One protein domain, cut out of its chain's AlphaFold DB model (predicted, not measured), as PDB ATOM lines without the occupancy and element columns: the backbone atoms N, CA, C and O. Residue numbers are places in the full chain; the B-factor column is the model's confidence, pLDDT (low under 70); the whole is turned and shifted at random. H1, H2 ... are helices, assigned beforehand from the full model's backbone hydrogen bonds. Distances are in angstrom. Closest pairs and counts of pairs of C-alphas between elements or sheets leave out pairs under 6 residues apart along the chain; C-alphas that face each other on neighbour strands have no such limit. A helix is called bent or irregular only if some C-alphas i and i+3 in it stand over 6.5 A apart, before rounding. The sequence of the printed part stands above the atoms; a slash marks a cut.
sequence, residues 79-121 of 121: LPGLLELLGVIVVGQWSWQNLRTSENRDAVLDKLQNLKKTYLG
ATOM      1  N   LEU A  79      30.629  10.507 276.757       81.50
ATOM      2  CA  LEU A  79      31.587   9.572 277.370       81.50
ATOM      3  C   LEU A  79      32.826  10.270 277.956       81.50
ATOM      4  O   LEU A  79      33.154   9.959 279.100       81.50
ATOM      5  N   PRO A  80      33.492  11.219 277.262       81.44
ATOM      6  CA  PRO A  80      34.643  11.915 277.837       81.44
ATOM      7  C   PRO A  80      34.289  12.655 279.135       81.44
ATOM      8  O   PRO A  80      34.923  12.430 280.161       81.44
ATOM      9  N   GLY A  81      33.205  13.439 279.134       84.31
ATOM     10  CA  GLY A  81      32.760  14.176 280.322       84.31
ATOM     11  C   GLY A  81      32.250  13.271 281.451       84.31
ATOM     12  O   GLY A  81      32.488  13.544 282.624       84.31
ATOM     13  N   LEU A  82      31.587  12.156 281.126       88.88
ATOM     14  CA  LEU A  82      31.137  11.181 282.119       88.88
ATOM     15  C   LEU A  82      32.321  10.473 282.784       88.88
ATOM     16  O   LEU A  82      32.298  10.277 283.995       88.88
ATOM     17  N   LEU A  83      33.359  10.113 282.026       90.75
ATOM     18  CA  LEU A  83      34.574   9.521 282.587       90.75
ATOM     19  C   LEU A  83      35.364  10.526 283.433       90.75
ATOM     20  O   LEU A  83      35.927  10.128 284.449       90.75
ATOM     21  N   GLU A  84      35.356  11.814 283.084       89.38
ATOM     22  CA  GLU A  84      35.905  12.876 283.938       89.38
ATOM     23  C   GLU A  84      35.147  12.975 285.268       89.38
ATOM     24  O   GLU A  84      35.761  12.943 286.334       89.38
ATOM     25  N   LEU A  85      33.811  13.016 285.228       94.38
ATOM     26  CA  LEU A  85      32.961  13.041 286.424       94.38
ATOM     27  C   LEU A  85      33.138  11.785 287.282       94.38
ATOM     28  O   LEU A  85      33.306  11.891 288.496       94.38
ATOM     29  N   LEU A  86      33.158  10.601 286.666       91.75
ATOM     30  CA  LEU A  86      33.429   9.348 287.367       91.75
ATOM     31  C   LEU A  86      34.835   9.340 287.971       91.75
ATOM     32  O   LEU A  86      34.989   8.956 289.127       91.75
ATOM     33  N   GLY A  87      35.844   9.816 287.241       93.62
ATOM     34  CA  GLY A  87      37.207   9.964 287.744       93.62
ATOM     35  C   GLY A  87      37.266  10.866 288.977       93.62
ATOM     36  O   GLY A  87      37.836  10.477 289.995       93.62
ATOM     37  N   VAL A  88      36.612  12.030 288.931       96.12
ATOM     38  CA  VAL A  88      36.534  12.967 290.065       96.12
ATOM     39  C   VAL A  88      35.807  12.346 291.259       96.12
ATOM     40  O   VAL A  88      36.282  12.470 292.388       96.12
ATOM     41  N   ILE A  89      34.692  11.646 291.037       94.81
ATOM     42  CA  ILE A  89      33.926  10.991 292.107       94.81
ATOM     43  C   ILE A  89      34.756   9.885 292.763       94.81
ATOM     44  O   ILE A  89      34.866   9.848 293.988       94.81
ATOM     45  N   VAL A  90      35.380   9.015 291.968       95.25
ATOM     46  CA  VAL A  90      36.191   7.898 292.469       95.25
ATOM     47  C   VAL A  90      37.410   8.414 293.231       95.25
ATOM     48  O   VAL A  90      37.660   7.969 294.350       95.25
ATOM     49  N   VAL A  91      38.142   9.388 292.681       94.38
ATOM     50  CA  VAL A  91      39.303   9.992 293.353       94.38
ATOM     51  C   VAL A  91      38.880  10.765 294.603       94.38
ATOM     52  O   VAL A  91      39.578  10.710 295.613       94.38
ATOM     53  N   GLY A  92      37.730  11.438 294.586       95.00
ATOM     54  CA  GLY A  92      37.176  12.134 295.746       95.00
ATOM     55  C   GLY A  92      36.797  11.175 296.876       95.00
ATOM     56  O   GLY A  92      37.175  11.401 298.027       95.00
ATOM     57  N   GLN A  93      36.116  10.070 296.558       93.75
ATOM     58  CA  GLN A  93      35.793   9.033 297.541       93.75
ATOM     59  C   GLN A  93      37.047   8.350 298.083       93.75
ATOM     60  O   GLN A  93      37.169   8.184 299.297       93.75
ATOM     61  N   TRP A  94      37.995   8.012 297.207       93.31
ATOM     62  CA  TRP A  94      39.283   7.456 297.609       93.31
ATOM     63  C   TRP A  94      40.034   8.425 298.524       93.31
ATOM     64  O   TRP A  94      40.431   8.046 299.616       93.31
ATOM     65  N   SER A  95      40.144   9.703 298.155       92.06
ATOM     66  CA  SER A  95      40.792  10.738 298.971       92.06
ATOM     67  C   SER A  95      40.144  10.862 300.352       92.06
ATOM     68  O   SER A  95      40.832  10.922 301.371       92.06
ATOM     69  N   TRP A  96      38.814  10.811 300.421       92.06
ATOM     70  CA  TRP A  96      38.087  10.877 301.684       92.06
ATOM     71  C   TRP A  96      38.323   9.657 302.582       92.06
ATOM     72  O   TRP A  96      38.469   9.797 303.795       92.06
ATOM     73  N   GLN A  97      38.380   8.460 302.002       88.00
ATOM     74  CA  GLN A  97      38.636   7.229 302.747       88.00
ATOM     75  C   GLN A  97      40.110   7.120 303.163       88.00
ATOM     76  O   GLN A  97      40.408   6.719 304.286       88.00
ATOM     77  N   ASN A  98      41.031   7.547 302.300       87.50
ATOM     78  CA  ASN A  98      42.461   7.300 302.440       87.50
ATOM     79  C   ASN A  98      43.265   8.472 303.020       87.50
ATOM     80  O   ASN A  98      44.382   8.250 303.466       87.50
ATOM     81  N   LEU A  99      42.745   9.705 303.050       91.25
ATOM     82  CA  LEU A  99      43.513  10.889 303.474       91.25
ATOM     83  C   LEU A  99      42.824  11.744 304.547       91.25
ATOM     84  O   LEU A  99      43.364  12.781 304.945       91.25
ATOM     85  N   ARG A 100      41.638  11.367 305.037       87.06
ATOM     86  CA  ARG A 100      40.899  12.206 305.995       87.06
ATOM     87  C   ARG A 100      41.545  12.267 307.381       87.06
ATOM     88  O   ARG A 100      41.581  13.343 307.972       87.06
ATOM     89  N   THR A 101      42.051  11.151 307.893       86.75
ATOM     90  CA  THR A 101      42.709  11.068 309.207       86.75
ATOM     91  C   THR A 101      44.214  10.870 309.045       86.75
ATOM     92  O   THR A 101      44.669  10.402 308.000       86.75
ATOM     93  N   SER A 102      44.999  11.236 310.065       78.69
ATOM     94  CA  SER A 102      46.452  11.008 310.063       78.69
ATOM     95  C   SER A 102      46.785   9.523 309.923       78.69
ATOM     96  O   SER A 102      47.593   9.168 309.078       78.69
ATOM     97  N   GLU A 103      46.055   8.659 310.630       82.19
ATOM     98  CA  GLU A 103      46.181   7.199 310.538       82.19
ATOM     99  C   GLU A 103      45.985   6.676 309.102       82.19
ATOM    100  O   GLU A 103      46.775   5.867 308.615       82.19
ATOM    101  N   ASN A 104      44.991   7.196 308.371       83.56
ATOM    102  CA  ASN A 104      44.750   6.778 306.989       83.56
ATOM    103  C   ASN A 104      45.855   7.280 306.040       83.56
ATOM    104  O   ASN A 104      46.239   6.561 305.118       83.56
ATOM    105  N   ARG A 105      46.404   8.480 306.283       87.56
ATOM    106  CA  ARG A 105      47.529   9.029 305.502       87.56
ATOM    107  C   ARG A 105      48.796   8.206 305.698       87.56
ATOM    108  O   ARG A 105      49.457   7.884 304.713       87.56
ATOM    109  N   ASP A 106      49.092   7.841 306.938       88.88
ATOM    110  CA  ASP A 106      50.263   7.034 307.276       88.88
ATOM    111  C   ASP A 106      50.154   5.643 306.635       88.88
ATOM    112  O   ASP A 106      51.095   5.186 305.990       88.88
ATOM    113  N   ALA A 107      48.963   5.034 306.635       88.56
ATOM    114  CA  ALA A 107      48.716   3.769 305.941       88.56
ATOM    115  C   ALA A 107      48.913   3.852 304.410       88.56
ATOM    116  O   ALA A 107      49.340   2.879 303.779       88.56
ATOM    117  N   VAL A 108      48.604   4.991 303.779       88.50
ATOM    118  CA  VAL A 108      48.872   5.214 302.344       88.50
ATOM    119  C   VAL A 108      50.367   5.377 302.086       88.50
ATOM    120  O   VAL A 108      50.886   4.792 301.134       88.50
ATOM    121  N   LEU A 109      51.066   6.132 302.937       90.81
ATOM    122  CA  LEU A 109      52.517   6.303 302.855       90.81
ATOM    123  C   LEU A 109      53.245   4.975 303.055       90.81
ATOM    124  O   LEU A 109      54.158   4.672 302.292       90.81
ATOM    125  N   ASP A 110      52.800   4.148 303.994       91.75
ATOM    126  CA  ASP A 110      53.347   2.814 304.220       91.75
ATOM    127  C   ASP A 110      53.108   1.895 303.023       91.75
ATOM    128  O   ASP A 110      54.019   1.185 302.595       91.75
ATOM    129  N   LYS A 111      51.915   1.922 302.414       89.69
ATOM    130  CA  LYS A 111      51.648   1.178 301.171       89.69
ATOM    131  C   LYS A 111      52.566   1.635 300.041       89.69
ATOM    132  O   LYS A 111      53.113   0.792 299.335       89.69
ATOM    133  N   LEU A 112      52.769   2.943 299.888       90.81
ATOM    134  CA  LEU A 112      53.642   3.509 298.861       90.81
ATOM    135  C   LEU A 112      55.115   3.159 299.099       90.81
ATOM    136  O   LEU A 112      55.825   2.802 298.163       90.81
ATOM    137  N   GLN A 113      55.576   3.217 300.348       91.81
ATOM    138  CA  GLN A 113      56.929   2.822 300.724       91.81
ATOM    139  C   GLN A 113      57.155   1.323 300.527       91.81
ATOM    140  O   GLN A 113      58.215   0.934 300.045       91.81
ATOM    141  N   ASN A 114      56.168   0.486 300.850       92.38
ATOM    142  CA  ASN A 114      56.229  -0.949 300.586       92.38
ATOM    143  C   ASN A 114      56.253  -1.236 299.085       92.38
ATOM    144  O   ASN A 114      57.109  -1.984 298.640       92.38
ATOM    145  N   LEU A 115      55.404  -0.578 298.289       93.19
ATOM    146  CA  LEU A 115      55.443  -0.654 296.825       93.19
ATOM    147  C   LEU A 115      56.819  -0.252 296.282       93.19
ATOM    148  O   LEU A 115      57.420  -0.991 295.506       93.19
ATOM    149  N   LYS A 116      57.363   0.880 296.736       93.06
ATOM    150  CA  LYS A 116      58.713   1.313 296.365       93.06
ATOM    151  C   LYS A 116      59.756   0.253 296.724       93.06
ATOM    152  O   LYS A 116      60.567  -0.076 295.873       93.06
ATOM    153  N   LYS A 117      59.716  -0.323 297.924       89.94
ATOM    154  CA  LYS A 117      60.660  -1.375 298.335       89.94
ATOM    155  C   LYS A 117      60.509  -2.657 297.513       89.94
ATOM    156  O   LYS A 117      61.499  -3.243 297.094       89.94
ATOM    157  N   THR A 118      59.277  -3.079 297.230       90.19
ATOM    158  CA  THR A 118      58.988  -4.297 296.460       90.19
ATOM    159  C   THR A 118      59.420  -4.185 294.999       90.19
ATOM    160  O   THR A 118      59.892  -5.169 294.439       90.19
ATOM    161  N   TYR A 119      59.269  -3.012 294.377       86.19
ATOM    162  CA  TYR A 119      59.549  -2.830 292.947       86.19
ATOM    163  C   TYR A 119      60.894  -2.154 292.646       86.19
ATOM    164  O   TYR A 119      61.414  -2.326 291.546       86.19
ATOM    165  N   LEU A 120      61.454  -1.381 293.580       89.19
ATOM    166  CA  LEU A 120      62.661  -0.570 293.367       89.19
ATOM    167  C   LEU A 120      63.782  -0.812 294.395       89.19
ATOM    168  O   LEU A 120      64.883  -0.312 294.169       89.19
ATOM    169  N   GLY A 121      63.544  -1.567 295.477       65.88
ATOM    170  CA  GLY A 121      64.495  -1.739 296.588       65.88
ATOM    171  C   GLY A 121      64.322  -0.708 297.699       65.88
ATOM    172  O   GLY A 121      64.472   0.513 297.447       65.88
TER     173      GLY A 121
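This is residues 79 to 121 of the 121 residues of the protein "CAAD domain-containing protein" of Euryarchaeota archaeon (UniProt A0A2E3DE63). Two helices, H1 and then H2, meet near their ends and make an open V or L, with a tight turn at the corner and nothing in the space between the arms. The free part of H1, residues 79 to 94, sticks out on one side of the corner, and the free part of H2, residues 114 to 120, on the other. The printed part has 43 residues with two named helices and no named strand, and its class is all helix. It is only just extended, close to loose, with a radius of gyration of the C-alphas of 13.9 A, and its outline is only just flat, with spans of 40 by 26 by 6 A.

Begin with H1, residues 79 to 99, and go on across a tight link of 2 residues to H2, residues 102 to 120. Look at the link to see that the two helices touch only at the corner, H1 with residues 97 to 99 alone and H2 with residues 104 to 108 alone. Their closest C-alphas are those of Leu 99 and Arg 105, 4.9 A apart. Their lines stand about perpendicular, but only just, at 71 degrees. Their centres are 21.2 A apart. In H1 and H2 every O i to N i+4 pair is within hydrogen-bond range.

Find C-alpha 79 at (31.587, 9.572, 277.370); from there H1 runs 28.7 A to C-alpha 99 at (43.513, 10.889, 303.474). After Arg 100 and Thr 101, H2 begins at Ser 102 and runs 26.0 A to C-alpha 120 at (62.661, -0.570, 293.367). Neither helix is bent.

The two C-alphas farthest apart are those of Leu 79 and Gly 121, 39.8 A. Gly 121 is the chain's last residue. The printed part has no cut. The mean pLDDT of the printed part is 89.2, and in the B-factor column you will find one residue under 70, residue 121.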